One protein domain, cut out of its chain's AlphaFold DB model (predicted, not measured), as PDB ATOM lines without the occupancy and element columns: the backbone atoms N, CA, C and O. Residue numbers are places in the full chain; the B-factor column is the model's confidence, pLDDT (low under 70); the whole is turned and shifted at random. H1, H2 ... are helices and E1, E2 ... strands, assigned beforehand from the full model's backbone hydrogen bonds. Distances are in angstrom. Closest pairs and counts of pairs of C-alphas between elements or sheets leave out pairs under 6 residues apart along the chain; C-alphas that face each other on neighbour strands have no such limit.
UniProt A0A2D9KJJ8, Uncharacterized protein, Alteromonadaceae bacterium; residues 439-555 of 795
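AT A GLANCE: This is residues 439 to 555 of the 795 residues of an uncharacterized protein of Alteromonadaceae bacterium (UniProt A0A2D9KJJ8). The chain is wound in stacked turns, a solenoid in which each turn lays one strand in each of two parallel sheets that stand face to face as a sandwich. E1, E3, E5, E7 and E9 make one wall, E2, E4, E6 and E8 the other; H1 lies at the last turn, and the unnamed tail, residues 545 to 555, folds over the end of the stack at E9. The printed part has 117 residues, with the order E1 E2 E3 E4 E5 E6 E7 E8 H1 E9, and its class is mostly strand. It is compact and rounded, with a radius of gyration of the C-alphas of 12.9 A and spans of 32 by 30 by 26 A.

HOW THE PARTS SIT: Start at E1, residues 440 to 451, an edge strand that bends by 85 degrees at residue 447. Beside it find its parallel neighbour E3, residues 474 to 479, where N 445 and O 474 are 2.9 A apart, within hydrogen-bond range. Next comes E5, residues 495 to 502, parallel to E3, with N 498 and O 475 at 2.8 A; it bends by 74 degrees at residue 499. E7, residues 519 to 523, is parallel to E5, with N 497 and O 520 at 2.8 A. The other edge strand is E9, residues 542 to 544, parallel to E7, with N 521 and O 543 at 2.8 A. This sheet is twisted. In the second sheet, E2, residues 458 to 463, is parallel to E4, residues 485 to 492, with N 462 and O 488 at 2.8 A. E6, residues 509 to 515, is parallel to E4, with N 510 and O 487 at 2.8 A. E8, residues 531 to 533, is parallel to E6, with N 532 and O 509 at 3.0 A. The two sheets form a sandwich, two sheets face to face, 11.1 A centre to centre where they face each other; the chain changes sheet at each link from strand to strand. H1, residues 535 to 541, is on the second sheet at a height of 7.6 A and lies over E6, across the strands at 85 degrees on the local plane. Its closest C-alphas to E6 are those of Ala 513 and Ala 537, 6.0 A apart. It only grazes the first sheet. Every O i to N i+4 pair in H1 is within hydrogen-bond range.

IN THESE COORDINATES: Find C-alpha 440 at (119.754, 46.263, 74.429); from there E1 runs 24.1 A to C-alpha 451 at (100.663, 34.389, 83.220). E4 spans 19.0 A, E5 17.1 A, E3 15.1 A and H1 10.1 A. E9 ends at C-alpha 544, (119.825, 38.022, 96.666).

THE WHOLE: The C-alphas farthest apart are those of Asn 466 and Glu 527, 36.8 A. The printed part has no cut, and no link is long. Mean pLDDT of the printed part is 87.6; residue 524, residues 526 to 527 and residues 545 to 555 are under 70.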
ATOM      1  N   ASP A 439     122.248  43.882  71.616       97.38
ATOM      2  CA  ASP A 439     122.703  45.126  72.250       97.38
ATOM      3  C   ASP A 439     121.525  46.014  72.688       97.38
ATOM      4  O   ASP A 439     121.143  46.988  72.031       97.38
ATOM      5  N   VAL A 440     120.905  45.614  73.797       98.50
ATOM      6  CA  VAL A 440     119.754  46.263  74.429       98.50
ATOM      7  C   VAL A 440     120.145  46.696  75.836       98.50
ATOM      8  O   VAL A 440     120.660  45.899  76.616       98.50
ATOM      9  N   ASN A 441     119.894  47.955  76.191       96.75
ATOM     10  CA  ASN A 441     120.346  48.540  77.452       96.75
ATOM     11  C   ASN A 441     119.251  49.389  78.117       96.75
ATOM     12  O   ASN A 441     118.495  50.059  77.432       96.75
ATOM     13  N   LEU A 442     119.168  49.452  79.447       96.69
ATOM     14  CA  LEU A 442     118.218  50.320  80.166       96.69
ATOM     15  C   LEU A 442     116.759  50.088  79.732       96.69
ATOM     16  O   LEU A 442     116.061  51.022  79.323       96.69
ATOM     17  N   VAL A 443     116.306  48.838  79.816       98.69
ATOM     18  CA  VAL A 443     114.885  48.488  79.692       98.69
ATOM     19  C   VAL A 443     114.347  48.196  81.082       98.69
ATOM     20  O   VAL A 443     114.940  47.412  81.823       98.69
ATOM     21  N   SER A 444     113.252  48.850  81.469       98.69
ATOM     22  CA  SER A 444     112.669  48.673  82.802       98.69
ATOM     23  C   SER A 444     111.179  48.375  82.759       98.69
ATOM     24  O   SER A 444     110.426  49.052  82.060       98.69
ATOM     25  N   PHE A 445     110.752  47.407  83.564       98.75
ATOM     26  CA  PHE A 445     109.349  47.077  83.770       98.75
ATOM     27  C   PHE A 445     108.934  47.356  85.215       98.75
ATOM     28  O   PHE A 445     109.425  46.723  86.146       98.75
ATOM     29  N   TYR A 446     107.984  48.266  85.393       98.06
ATOM     30  CA  TYR A 446     107.394  48.619  86.679       98.06
ATOM     31  C   TYR A 446     106.003  47.986  86.785       98.06
ATOM     32  O   TYR A 446     105.076  48.380  86.074       98.06
ATOM     33  N   GLY A 447     105.848  46.988  87.657       95.06
ATOM     34  CA  GLY A 447     104.606  46.223  87.831       95.06
ATOM     35  C   GLY A 447     104.298  45.257  86.679       95.06
ATOM     36  O   GLY A 447     103.176  45.258  86.164       95.06
ATOM     37  N   LEU A 448     105.288  44.464  86.260       97.81
ATOM     38  CA  LEU A 448     105.154  43.436  85.230       97.81
ATOM     39  C   LEU A 448     104.368  42.234  85.753       97.81
ATOM     40  O   LEU A 448     104.747  41.619  86.747       97.81
ATOM     41  N   ARG A 449     103.300  41.868  85.043       96.75
ATOM     42  CA  ARG A 449     102.498  40.676  85.334       96.75
ATOM     43  C   ARG A 449     102.606  39.679  84.201       96.75
ATOM     44  O   ARG A 449     102.369  40.036  83.047       96.75
ATOM     45  N   ILE A 450     102.907  38.436  84.538       96.12
ATOM     46  CA  ILE A 450     103.028  37.362  83.565       96.12
ATOM     47  C   ILE A 450     102.157  36.175  83.979       96.12
ATOM     48  O   ILE A 450     102.016  35.857  85.163       96.12
ATOM     49  N   ASN A 451     101.514  35.550  82.995       92.88
ATOM     50  CA  ASN A 451     100.663  34.389  83.220       92.88
ATOM     51  C   ASN A 451     100.708  33.406  82.048       92.88
ATOM     52  O   ASN A 451     100.842  33.833  80.903       92.88
ATOM     53  N   ALA A 452     100.508  32.121  82.325       90.44
ATOM     54  CA  ALA A 452     100.435  31.020  81.367       90.44
ATOM     55  C   ALA A 452     101.671  30.896  80.456       90.44
ATOM     56  O   ALA A 452     101.562  30.935  79.230       90.44
ATOM     57  N   THR A 453     102.859  30.782  81.051       91.19
ATOM     58  CA  THR A 453     104.085  30.424  80.316       91.19
ATOM     59  C   THR A 453     103.965  29.014  79.739       91.19
ATOM     60  O   THR A 453     103.503  28.100  80.423       91.19
ATOM     61  N   GLU A 454     104.352  28.832  78.478       91.06
ATOM     62  CA  GLU A 454     104.269  27.541  77.787       91.06
ATOM     63  C   GLU A 454     105.397  26.594  78.250       91.06
ATOM     64  O   GLU A 454     106.468  27.035  78.657       91.06
ATOM     65  N   ILE A 455     105.177  25.277  78.193       89.50
ATOM     66  CA  ILE A 455     106.229  24.286  78.491       89.50
ATOM     67  C   ILE A 455     107.407  24.441  77.514       89.50
ATOM     68  O   ILE A 455     107.207  24.758  76.342       89.50
ATOM     69  N   ASN A 456     108.634  24.183  77.976       88.94
ATOM     70  CA  ASN A 456     109.874  24.378  77.209       88.94
ATOM     71  C   ASN A 456     110.127  25.836  76.769       88.94
ATOM     72  O   ASN A 456     110.843  26.066  75.795       88.94
ATOM     73  N   SER A 457     109.554  26.820  77.465       93.00
ATOM     74  CA  SER A 457     109.886  28.238  77.299       93.00
ATOM     75  C   SER A 457     109.996  28.960  78.639       93.00
ATOM     76  O   SER A 457     109.819  28.349  79.692       93.00
ATOM     77  N   TYR A 458     110.318  30.252  78.605       95.25
ATOM     78  CA  TYR A 458     110.486  31.099  79.782       95.25
ATOM     79  C   TYR A 458     109.540  32.299  79.759       95.25
ATOM     80  O   TYR A 458     109.155  32.818  78.703       95.25
ATOM     81  N   SER A 459     109.178  32.768  80.953       96.31
ATOM     82  CA  SER A 459     108.399  33.999  81.118       96.31
ATOM     83  C   SER A 459     109.186  35.209  80.614       96.31
ATOM     84  O   SER A 459     108.652  36.064  79.907       96.31
ATOM     85  N   ILE A 460     110.471  35.265  80.967       98.12
ATOM     86  CA  ILE A 460     111.418  36.293  80.534       98.12
ATOM     87  C   ILE A 460     112.699  35.590  80.097       98.12
ATOM     88  O   ILE A 460     113.255  34.818  80.873       98.12
ATOM     89  N   SER A 461     113.180  35.891  78.896       98.31
ATOM     90  CA  SER A 461     114.452  35.391  78.376       98.31
ATOM     91  C   SER A 461     115.345  36.550  77.934       98.31
ATOM     92  O   SER A 461     114.914  37.414  77.165       98.31
ATOM     93  N   LEU A 462     116.580  36.589  78.445       98.69
ATOM     94  CA  LEU A 462     117.640  37.498  78.008       98.69
ATOM     95  C   LEU A 462     118.659  36.710  77.182       98.69
ATOM     96  O   LEU A 462     119.323  35.816  77.707       98.69
ATOM     97  N   GLU A 463     118.781  37.037  75.896       98.19
ATOM     98  CA  GLU A 463     119.475  36.195  74.915       98.19
ATOM     99  C   GLU A 463     120.545  36.956  74.126       98.19
ATOM    100  O   GLU A 463     120.454  38.163  73.894       98.19
ATOM    101  N   GLY A 464     121.559  36.228  73.663       97.06
ATOM    102  CA  GLY A 464     122.574  36.774  72.769       97.06
ATOM    103  C   GLY A 464     122.025  36.981  71.362       97.06
ATOM    104  O   GLY A 464     121.297  36.145  70.835       97.06
ATOM    105  N   HIS A 465     122.406  38.082  70.722       96.56
ATOM    106  CA  HIS A 465     122.128  38.324  69.306       96.56
ATOM    107  C   HIS A 465     123.257  39.146  68.691       96.56
ATOM    108  O   HIS A 465     123.730  40.108  69.294       96.56
ATOM    109  N   ASN A 466     123.736  38.736  67.514       92.81
ATOM    110  CA  ASN A 466     124.917  39.317  66.860       92.81
ATOM    111  C   ASN A 466     126.167  39.397  67.770       92.81
ATOM    112  O   ASN A 466     126.963  40.327  67.665       92.81
ATOM    113  N   GLY A 467     126.343  38.415  68.666       92.50
ATOM    114  CA  GLY A 467     127.474  38.348  69.603       92.50
ATOM    115  C   GLY A 467     127.411  39.346  70.766       92.50
ATOM    116  O   GLY A 467     128.390  39.485  71.491       92.50
ATOM    117  N   LEU A 468     126.285  40.043  70.937       96.50
ATOM    118  CA  LEU A 468     126.049  41.006  72.009       96.50
ATOM    119  C   LEU A 468     124.878  40.543  72.881       96.50
ATOM    120  O   LEU A 468     123.990  39.828  72.413       96.50
ATOM    121  N   TYR A 469     124.879  40.965  74.143       97.50
ATOM    122  CA  TYR A 469     123.903  40.555  75.151       97.50
ATOM    123  C   TYR A 469     123.229  41.769  75.807       97.50
ATOM    124  O   TYR A 469     123.849  42.838  75.892       97.50
ATOM    125  N   PRO A 470     121.989  41.619  76.312       98.25
ATOM    126  CA  PRO A 470     121.296  42.686  77.016       98.25
ATOM    127  C   PRO A 470     122.061  43.145  78.260       98.25
ATOM    128  O   PRO A 470     122.745  42.370  78.922       98.25
ATOM    129  N   THR A 471     121.894  44.406  78.645       97.75
ATOM    130  CA  THR A 471     122.473  44.964  79.875       97.75
ATOM    131  C   THR A 471     121.479  45.861  80.602       97.75
ATOM    132  O   THR A 471     120.564  46.421  80.003       97.75
ATOM    133  N   ALA A 472     121.637  46.004  81.920       96.69
ATOM    134  CA  ALA A 472     120.831  46.924  82.731       96.69
ATOM    135  C   ALA A 472     119.303  46.736  82.587       96.69
ATOM    136  O   ALA A 472     118.536  47.704  82.550       96.69
ATOM    137  N   ILE A 473     118.862  45.478  82.495       98.50
ATOM    138  CA  ILE A 473     117.436  45.120  82.469       98.50
ATOM    139  C   ILE A 473     116.910  45.082  83.900       98.50
ATOM    140  O   ILE A 473     117.473  44.385  84.743       98.50
ATOM    141  N   THR A 474     115.840  45.830  84.169       98.19
ATOM    142  CA  THR A 474     115.188  45.866  85.485       98.19
ATOM    143  C   THR A 474     113.722  45.460  85.374       98.19
ATOM    144  O   THR A 474     113.023  45.945  84.490       98.19
ATOM    145  N   ALA A 475     113.218  44.611  86.267       97.88
ATOM    146  CA  ALA A 475     111.798  44.263  86.273       97.88
ATOM    147  C   ALA A 475     111.246  44.012  87.683       97.88
ATOM    148  O   ALA A 475     111.803  43.222  88.442       97.88
ATOM    149  N   ASP A 476     110.117  44.641  88.009       96.19
ATOM    150  CA  ASP A 476     109.255  44.263  89.131       96.19
ATOM    151  C   ASP A 476     108.270  43.194  88.646       96.19
ATOM    152  O   ASP A 476     107.360  43.524  87.886       96.19
ATOM    153  N   ILE A 477     108.450  41.936  89.050       94.56
ATOM    154  CA  ILE A 477     107.775  40.786  88.431       94.56
ATOM    155  C   ILE A 477     106.748  40.122  89.350       94.56
ATOM    156  O   ILE A 477     106.979  39.933  90.545       94.56
ATOM    157  N   ASP A 478     105.633  39.714  88.754       94.31
ATOM    158  CA  ASP A 478     104.625  38.828  89.335       94.31
ATOM    159  C   ASP A 478     104.201  37.791  88.283       94.31
ATOM    160  O   ASP A 478     103.500  38.117  87.319       94.31
ATOM    161  N   ILE A 479     104.685  36.557  88.431       91.69
ATOM    162  CA  ILE A 479     104.430  35.428  87.528       91.69
ATOM    163  C   ILE A 479     103.524  34.441  88.255       91.69
ATOM    164  O   ILE A 479     103.950  33.831  89.232       91.69
ATOM    165  N   THR A 480     102.275  34.304  87.801       85.75
ATOM    166  CA  THR A 480     101.195  33.684  88.599       85.75
ATOM    167  C   THR A 480     100.886  32.227  88.261       85.75
ATOM    168  O   THR A 480     100.523  31.476  89.163       85.75
ATOM    169  N   THR A 481     101.034  31.810  87.002       80.12
ATOM    170  CA  THR A 481     100.992  30.400  86.576       80.12
ATOM    171  C   THR A 481     101.847  30.219  85.321       80.12
ATOM    172  O   THR A 481     101.898  31.125  84.483       80.12
ATOM    173  N   GLY A 482     102.476  29.059  85.142       78.19
ATOM    174  CA  GLY A 482     103.191  28.732  83.909       78.19
ATOM    175  C   GLY A 482     103.722  27.303  83.903       78.19
ATOM    176  O   GLY A 482     104.309  26.867  84.882       78.19
ATOM    177  N   TYR A 483     103.544  26.597  82.786       88.00
ATOM    178  CA  TYR A 483     104.110  25.261  82.560       88.00
ATOM    179  C   TYR A 483     105.608  25.305  82.199       88.00
ATOM    180  O   TYR A 483     106.277  24.275  82.183       88.00
ATOM    181  N   GLY A 484     106.111  26.481  81.811       90.75
ATOM    182  CA  GLY A 484     107.516  26.738  81.479       90.75
ATOM    183  C   GLY A 484     108.348  27.184  82.676       90.75
ATOM    184  O   GLY A 484     107.936  27.014  83.816       90.75
ATOM    185  N   GLY A 485     109.512  27.771  82.404       93.06
ATOM    186  CA  GLY A 485     110.392  28.377  83.400       93.06
ATOM    187  C   GLY A 485     110.079  29.849  83.694       93.06
ATOM    188  O   GLY A 485     109.327  30.531  82.986       93.06
ATOM    189  N   GLY A 486     110.694  30.359  84.758       94.88
ATOM    190  CA  GLY A 486     110.569  31.745  85.198       94.88
ATOM    191  C   GLY A 486     111.421  32.692  84.360       94.88
ATOM    192  O   GLY A 486     110.978  33.222  83.340       94.88
ATOM    193  N   ILE A 487     112.650  32.920  84.809       96.25
ATOM    194  CA  ILE A 487     113.593  33.856  84.198       96.25
ATOM    195  C   ILE A 487     114.778  33.085  83.627       96.25
ATOM    196  O   ILE A 487     115.384  32.270  84.315       96.25
ATOM    197  N   GLN A 488     115.154  33.397  82.394       97.88
ATOM    198  CA  GLN A 488     116.384  32.932  81.776       97.88
ATOM    199  C   GLN A 488     117.295  34.116  81.453       97.88
ATOM    200  O   GLN A 488     116.872  35.095  80.840       97.88
ATOM    201  N   VAL A 489     118.562  34.009  81.848       98.19
ATOM    202  CA  VAL A 489     119.623  34.956  81.500       98.19
ATOM    203  C   VAL A 489     120.760  34.181  80.855       98.19
ATOM    204  O   VAL A 489     121.587  33.609  81.554       98.19
ATOM    205  N   LEU A 490     120.804  34.138  79.522       97.75
ATOM    206  CA  LEU A 490     121.862  33.422  78.801       97.75
ATOM    207  C   LEU A 490     123.203  34.167  78.829       97.75
ATOM    208  O   LEU A 490     124.249  33.529  78.773       97.75
ATOM    209  N   GLY A 491     123.168  35.495  78.949       95.00
ATOM    210  CA  GLY A 491     124.355  36.330  79.090       95.00
ATOM    211  C   GLY A 491     124.025  37.793  79.361       95.00
ATOM    212  O   GLY A 491     122.852  38.171  79.409       95.00
ATOM    213  N   GLY A 492     125.067  38.610  79.528       95.44
ATOM    214  CA  GLY A 492     124.950  40.035  79.847       95.44
ATOM    215  C   GLY A 492     125.226  40.370  81.316       95.44
ATOM    216  O   GLY A 492     125.765  39.559  82.072       95.44
ATOM    217  N   ARG A 493     124.872  41.598  81.724       93.38
ATOM    218  CA  ARG A 493     125.236  42.153  83.041       93.38
ATOM    219  C   ARG A 493     124.321  43.253  83.563       93.38
ATOM    220  O   ARG A 493     123.658  43.974  82.812       93.38
ATOM    221  N   ASN A 494     124.429  43.479  84.874       94.50
ATOM    222  CA  ASN A 494     123.744  44.526  85.637       94.50
ATOM    223  C   ASN A 494     122.218  44.373  85.625       94.50
ATOM    224  O   ASN A 494     121.493  45.362  85.531       94.50
ATOM    225  N   HIS A 495     121.725  43.141  85.695       97.00
ATOM    226  CA  HIS A 495     120.292  42.861  85.695       97.00
ATOM    227  C   HIS A 495     119.722  42.911  87.117       97.00
ATOM    228  O   HIS A 495     120.397  42.541  88.078       97.00
ATOM    229  N   ARG A 496     118.474  43.364  87.261       95.62
ATOM    230  CA  ARG A 496     117.774  43.413  88.551       95.62
ATOM    231  C   ARG A 496     116.330  42.947  88.413       95.62
ATOM    232  O   ARG A 496     115.538  43.564  87.707       95.62
ATOM    233  N   PHE A 497     115.953  41.938  89.182       95.50
ATOM    234  CA  PHE A 497     114.597  41.405  89.224       95.50
ATOM    235  C   PHE A 497     114.043  41.507  90.643       95.50
ATOM    236  O   PHE A 497     114.613  40.970  91.585       95.50
ATOM    237  N   ASN A 498     112.929  42.212  90.813       93.31
ATOM    238  CA  ASN A 498     112.218  42.347  92.080       93.31
ATOM    239  C   ASN A 498     110.959  41.486  92.044       93.31
ATOM    240  O   ASN A 498     109.935  41.864  91.478       93.31
ATOM    241  N   VAL A 499     111.059  40.313  92.646       91.12
ATOM    242  CA  VAL A 499     110.086  39.233  92.576       91.12
ATOM    243  C   VAL A 499     109.016  39.403  93.646       91.12
ATOM    244  O   VAL A 499     109.290  39.413  94.846       91.12
ATOM    245  N   LYS A 500     107.766  39.562  93.209       89.75
ATOM    246  CA  LYS A 500     106.571  39.560  94.067       89.75
ATOM    247  C   LYS A 500     105.912  38.188  94.107       89.75
ATOM    248  O   LYS A 500     105.451  37.774  95.166       89.75
ATOM    249  N   GLY A 501     105.921  37.496  92.973       86.56
ATOM    250  CA  GLY A 501     105.437  36.134  92.807       86.56
ATOM    251  C   GLY A 501     106.180  35.457  91.660       86.56
ATOM    252  O   GLY A 501     106.449  36.090  90.638       86.56
ATOM    253  N   LEU A 502     106.535  34.188  91.853       89.31
ATOM    254  CA  LEU A 502     107.125  33.326  90.835       89.31
ATOM    255  C   LEU A 502     106.551  31.919  91.027       89.31
ATOM    256  O   LEU A 502     106.865  31.230  92.002       89.31
ATOM    257  N   PHE A 503     105.614  31.560  90.155       88.50
ATOM    258  CA  PHE A 503     104.891  30.292  90.181       88.50
ATOM    259  C   PHE A 503     104.971  29.656  88.791       88.50
ATOM    260  O   PHE A 503     104.223  30.030  87.883       88.50
ATOM    261  N   VAL A 504     105.916  28.732  88.639       89.88
ATOM    262  CA  VAL A 504     106.254  28.051  87.386       89.88
ATOM    263  C   VAL A 504     106.487  26.557  87.643       89.88
ATOM    264  O   VAL A 504     106.806  26.188  88.769       89.88
ATOM    265  N   ASP A 505     106.290  25.718  86.624       89.88
ATOM    266  CA  ASP A 505     106.506  24.262  86.707       89.88
ATOM    267  C   ASP A 505     107.924  23.840  86.274       89.88
ATOM    268  O   ASP A 505     108.371  22.746  86.619       89.88
ATOM    269  N   GLY A 506     108.609  24.666  85.474       89.50
ATOM    270  CA  GLY A 506     110.033  24.514  85.163       89.50
ATOM    271  C   GLY A 506     110.916  25.338  86.100       89.50
ATOM    272  O   GLY A 506     110.426  25.948  87.044       89.50
ATOM    273  N   SER A 507     112.211  25.439  85.785       91.38
ATOM    274  CA  SER A 507     113.161  26.182  86.622       91.38
ATOM    275  C   SER A 507     112.764  27.650  86.799       91.38
ATOM    276  O   SER A 507     112.544  28.366  85.810       91.38
ATOM    277  N   GLU A 508     112.753  28.132  88.038       91.81
ATOM    278  CA  GLU A 508     112.535  29.538  88.370       91.81
ATOM    279  C   GLU A 508     113.598  30.449  87.758       91.81
ATOM    280  O   GLU A 508     113.269  31.538  87.272       91.81
ATOM    281  N   LEU A 509     114.859  30.006  87.765       92.88
ATOM    282  CA  LEU A 509     115.991  30.769  87.252       92.88
ATOM    283  C   LEU A 509     116.950  29.886  86.443       92.88
ATOM    284  O   LEU A 509     117.476  28.895  86.946       92.88
ATOM    285  N   SER A 510     117.232  30.292  85.205       95.56
ATOM    286  CA  SER A 510     118.251  29.688  84.343       95.56
ATOM    287  C   SER A 510     119.354  30.699  84.016       95.56
ATOM    288  O   SER A 510     119.057  31.802  83.556       95.56
ATOM    289  N   ILE A 511     120.620  30.337  84.249       95.06
ATOM    290  CA  ILE A 511     121.792  31.214  84.073       95.06
ATOM    291  C   ILE A 511     122.779  30.604  83.070       95.06
ATOM    292  O   ILE A 511     123.238  29.475  83.232       95.06
ATOM    293  N   GLY A 512     123.120  31.351  82.024       95.50
ATOM    294  CA  GLY A 512     124.092  30.949  81.012       95.50
ATOM    295  C   GLY A 512     125.530  31.330  81.364       95.50
ATOM    296  O   GLY A 512     125.783  32.157  82.238       95.50
ATOM    297  N   ALA A 513     126.479  30.731  80.644       92.56
ATOM    298  CA  ALA A 513     127.914  30.952  80.838       92.56
ATOM    299  C   ALA A 513     128.400  32.337  80.366       92.56
ATOM    300  O   ALA A 513     129.456  32.790  80.799       92.56
ATOM    301  N   ASP A 514     127.634  33.027  79.512       94.25
ATOM    302  CA  ASP A 514     127.994  34.347  78.974       94.25
ATOM    303  C   ASP A 514     127.543  35.508  79.887       94.25
ATOM    304  O   ASP A 514     127.501  36.671  79.473       94.25
ATOM    305  N   VAL A 515     127.161  35.212  81.133       91.88
ATOM    306  CA  VAL A 515     126.892  36.235  82.151       91.88
ATOM    307  C   VAL A 515     128.224  36.785  82.660       91.88
ATOM    308  O   VAL A 515     129.028  36.068  83.258       91.88
ATOM    309  N   ASP A 516     128.453  38.078  82.432       86.56
ATOM    310  CA  ASP A 516     129.727  38.761  82.689       86.56
ATOM    311  C   ASP A 516     129.622  39.857  83.762       86.56
ATOM    312  O   ASP A 516     130.532  40.671  83.939       86.56
ATOM    313  N   GLY A 517     128.511  39.897  84.498       85.19
ATOM    314  CA  GLY A 517     128.315  40.854  85.576       85.19
ATOM    315  C   GLY A 517     127.051  40.609  86.394       85.19
ATOM    316  O   GLY A 517     126.299  39.674  86.130       85.19
ATOM    317  N   PRO A 518     126.803  41.451  87.410       85.00
ATOM    318  CA  PRO A 518     125.897  41.118  88.502       85.00
ATOM    319  C   PRO A 518     124.435  40.972  88.067       85.00
ATOM    320  O   PRO A 518     123.919  41.782  87.286       85.00
ATOM    321  N   ILE A 519     123.770  39.978  88.658       91.44
ATOM    322  CA  ILE A 519     122.335  39.700  88.593       91.44
ATOM    323  C   ILE A 519     121.773  39.799  90.014       91.44
ATOM    324  O   ILE A 519     122.134  39.025  90.900       91.44
ATOM    325  N   GLU A 520     120.892  40.765  90.249       89.44
ATOM    326  CA  GLU A 520     120.273  40.990  91.555       89.44
ATOM    327  C   GLU A 520     118.843  40.435  91.583       89.44
ATOM    328  O   GLU A 520     117.966  40.937  90.880       89.44
ATOM    329  N   MET A 521     118.592  39.451  92.448       88.50
ATOM    330  CA  MET A 521     117.274  38.868  92.715       88.50
ATOM    331  C   MET A 521     116.736  39.392  94.054       88.50
ATOM    332  O   MET A 521     117.299  39.146  95.116       88.50
ATOM    333  N   LEU A 522     115.646  40.152  94.039       85.44
ATOM    334  CA  LEU A 522     115.074  40.797  95.226       85.44
ATOM    335  C   LEU A 522     113.649  40.287  95.477       85.44
ATOM    336  O   LEU A 522     112.967  39.918  94.531       85.44
ATOM    337  N   GLY A 523     113.155  40.342  96.719       79.50
ATOM    338  CA  GLY A 523     111.738  40.098  97.030       79.50
ATOM    339  C   GLY A 523     111.415  38.700  97.572       79.50
ATOM    340  O   GLY A 523     112.197  38.149  98.341       79.50
ATOM    341  N   ALA A 524     110.222  38.183  97.254       69.44
ATOM    342  CA  ALA A 524     109.648  36.948  97.801       69.44
ATOM    343  C   ALA A 524     110.223  35.693  97.117       69.44
ATOM    344  O   ALA A 524     109.549  35.021  96.337       69.44
ATOM    345  N   ILE A 525     111.493  35.420  97.398       71.31
ATOM    346  CA  ILE A 525     112.197  34.203  96.987       71.31
ATOM    347  C   ILE A 525     111.774  33.064  97.930       71.31
ATOM    348  O   ILE A 525     111.603  33.306  99.125       71.31
ATOM    349  N   LYS A 526     111.525  31.858  97.404       69.81
ATOM    350  CA  LYS A 526     111.180  30.672  98.215       69.81
ATOM    351  C   LYS A 526     112.434  29.828  98.470       69.81
ATOM    352  O   LYS A 526     113.352  29.852  97.657       69.81
ATOM    353  N   GLU A 527     112.426  29.060  99.560       62.25
ATOM    354  CA  GLU A 527     113.555  28.219 100.006       62.25
ATOM    355  C   GLU A 527     113.934  27.097  99.010       62.25
ATOM    356  O   GLU A 527     115.003  26.503  99.129       62.25
ATOM    357  N   ASP A 528     113.066  26.791  98.044       73.12
ATOM    358  CA  ASP A 528     113.133  25.637  97.145       73.12
ATOM    359  C   ASP A 528     113.130  25.998  95.649       73.12
ATOM    360  O   ASP A 528     112.742  25.172  94.827       73.12
ATOM    361  N   TRP A 529     113.572  27.206  95.279       82.81
ATOM    362  CA  TRP A 529     113.723  27.568  93.864       82.81
ATOM    363  C   TRP A 529     114.672  26.617  93.128       82.81
ATOM    364  O   TRP A 529     115.813  26.398  93.542       82.81
ATOM    365  N   GLU A 530     114.224  26.117  91.983       87.00
ATOM    366  CA  GLU A 530     115.059  25.398  91.042       87.00
ATOM    367  C   GLU A 530     115.880  26.400  90.221       87.00
ATOM    368  O   GLU A 530     115.377  27.167  89.392       87.00
ATOM    369  N   ILE A 531     117.188  26.378  90.469       88.31
ATOM    370  CA  ILE A 531     118.174  27.197  89.770       88.31
ATOM    371  C   ILE A 531     119.059  26.269  88.958       88.31
ATOM    372  O   ILE A 531     119.696  25.365  89.501       88.31
ATOM    373  N   VAL A 532     119.111  26.506  87.654       90.88
ATOM    374  CA  VAL A 532     119.867  25.683  86.708       90.88
ATOM    375  C   VAL A 532     120.802  26.553  85.883       90.88
ATOM    376  O   VAL A 532     120.489  27.704  85.585       90.88
ATOM    377  N   GLY A 533     121.951  26.022  85.471       88.94
ATOM    378  CA  GLY A 533     122.849  26.770  84.598       88.94
ATOM    379  C   GLY A 533     124.325  26.571  84.880       88.94
ATOM    380  O   GLY A 533     124.732  25.574  85.472       88.94
ATOM    381  N   ASP A 534     125.116  27.538  84.427       87.38
ATOM    382  CA  ASP A 534     126.555  27.571  84.658       87.38
ATOM    383  C   ASP A 534     126.867  27.874  86.133       87.38
ATOM    384  O   ASP A 534     126.589  28.961  86.642       87.38
ATOM    385  N   GLU A 535     127.450  26.895  86.832       79.94
ATOM    386  CA  GLU A 535     127.732  26.987  88.271       79.94
ATOM    387  C   GLU A 535     128.686  28.143  88.612       79.94
ATOM    388  O   GLU A 535     128.560  28.756  89.676       79.94
ATOM    389  N   ILE A 536     129.617  28.471  87.706       76.88
ATOM    390  CA  ILE A 536     130.592  29.549  87.905       76.88
ATOM    391  C   ILE A 536     129.877  30.900  87.851       76.88
ATOM    392  O   ILE A 536     130.038  31.718  88.758       76.88
ATOM    393  N   ALA A 537     129.067  31.135  86.819       81.44
ATOM    394  CA  ALA A 537     128.292  32.357  86.665       81.44
ATOM    395  C   ALA A 537     127.300  32.548  87.820       81.44
ATOM    396  O   ALA A 537     127.200  33.652  88.360       81.44
ATOM    397  N   ILE A 538     126.620  31.475  88.244       79.75
ATOM    398  CA  ILE A 538     125.700  31.503  89.388       79.75
ATOM    399  C   ILE A 538     126.431  31.951  90.656       79.75
ATOM    400  O   ILE A 538     126.026  32.933  91.276       79.75
ATOM    401  N   GLY A 539     127.531  31.282  91.020       70.94
ATOM    402  CA  GLY A 539     128.269  31.588  92.249       70.94
ATOM    403  C   GLY A 539     128.947  32.962  92.243       70.94
ATOM    404  O   GLY A 539     129.133  33.566  93.299       70.94
ATOM    405  N   LYS A 540     129.309  33.468  91.058       71.06
ATOM    406  CA  LYS A 540     130.046  34.725  90.904       71.06
ATOM    407  C   LYS A 540     129.150  35.955  90.809       71.06
ATOM    408  O   LYS A 540     129.492  37.003  91.358       71.06
ATOM    409  N   TRP A 541     128.059  35.854  90.059       80.75
ATOM    410  CA  TRP A 541     127.325  37.026  89.587       80.75
ATOM    411  C   TRP A 541     125.911  37.135  90.132       80.75
ATOM    412  O   TRP A 541     125.370  38.241  90.171       80.75
ATOM    413  N   VAL A 542     125.302  36.031  90.556       83.25
ATOM    414  CA  VAL A 542     123.910  36.026  91.005       83.25
ATOM    415  C   VAL A 542     123.856  36.238  92.508       83.25
ATOM    416  O   VAL A 542     124.567  35.582  93.257       83.25
ATOM    417  N   SER A 543     123.014  37.165  92.965       80.56
ATOM    418  CA  SER A 543     122.873  37.452  94.394       80.56
ATOM    419  C   SER A 543     121.457  37.852  94.795       80.56
ATOM    420  O   SER A 543     120.704  38.400  93.988       80.56
ATOM    421  N   SER A 544     121.111  37.631  96.066       78.38
ATOM    422  CA  SER A 544     119.825  38.022  96.666       78.38
ATOM    423  C   SER A 544     119.976  38.829  97.965       78.38
ATOM    424  O   SER A 544     121.054  38.910  98.534       78.38
ATOM    425  N   TYR A 545     118.926  39.473  98.491       65.50
ATOM    426  CA  TYR A 545     119.015  40.099  99.835       65.50
ATOM    427  C   TYR A 545     118.840  39.104 100.992       65.50
ATOM    428  O   TYR A 545     119.286  39.386 102.106       65.50
ATOM    429  N   LEU A 546     118.184  37.973 100.736       61.94
ATOM    430  CA  LEU A 546     117.945  36.903 101.700       61.94
ATOM    431  C   LEU A 546     118.781  35.692 101.292       61.94
ATOM    432  O   LEU A 546     118.797  35.340 100.115       61.94
ATOM    433  N   SER A 547     119.500  35.105 102.247       54.16
ATOM    434  CA  SER A 547     120.284  33.892 102.030       54.16
ATOM    435  C   SER A 547     119.320  32.715 101.872       54.16
ATOM    436  O   SER A 547     118.806  32.220 102.875       54.16
ATOM    437  N   GLU A 548     119.058  32.302 100.639       60.62
ATOM    438  CA  GLU A 548     118.220  31.140 100.335       60.62
ATOM    439  C   GLU A 548     119.111  29.982  99.861       60.62
ATOM    440  O   GLU A 548     120.193  30.224  99.312       60.62
ATOM    441  N   PRO A 549     118.715  28.713 100.061       57.16
ATOM    442  CA  PRO A 549     119.450  27.578  99.515       57.16
ATOM    443  C   PRO A 549     119.641  27.731  97.995       57.16
ATOM    444  O   PRO A 549     118.682  27.708  97.236       57.16
ATOM    445  N   GLY A 550     120.886  27.915  97.543       58.66
ATOM    446  CA  GLY A 550     121.223  28.045  96.116       58.66
ATOM    447  C   GLY A 550     121.412  29.476  95.592       58.66
ATOM    448  O   GLY A 550     121.977  29.627  94.512       58.66
ATOM    449  N   LEU A 551     121.048  30.520  96.352       65.62
ATOM    450  CA  LEU A 551     121.381  31.917  96.027       65.62
ATOM    451  C   LEU A 551     122.237  32.529  97.136       65.62
ATOM    452  O   LEU A 551     121.744  32.703  98.255       65.62
ATOM    453  N   PRO A 552     123.502  32.901  96.864       61.62
ATOM    454  CA  PRO A 552     124.278  33.620  97.858       61.62
ATOM    455  C   PRO A 552     123.609  34.978  98.102       61.62
ATOM    456  O   PRO A 552     123.281  35.704  97.156       61.62
ATOM    457  N   ALA A 553     123.404  35.363  99.367       62.19
ATOM    458  CA  ALA A 553     122.995  36.736  99.612       62.19
ATOM    459  C   ALA A 553     124.091  37.689  99.099       62.19
ATOM    460  O   ALA A 553     125.272  37.345  99.066       62.19
ATOM    461  N   ARG A 554     123.730  38.932  98.783       57.59
ATOM    462  CA  ARG A 554     124.610  40.001  98.284       57.59
ATOM    463  C   ARG A 554     125.835  40.248  99.169       57.59
ATOM    464  O   ARG A 554     126.810  40.843  98.729       57.59
ATOM    465  N   PHE A 555     125.761  39.812 100.423       58.09
ATOM    466  CA  PHE A 555     126.827  39.916 101.410       58.09
ATOM    467  C   PHE A 555     127.423  38.564 101.809       58.09
ATOM    468  O   PHE A 555     128.376  38.556 102.577       58.09
TER     469      PHE A 555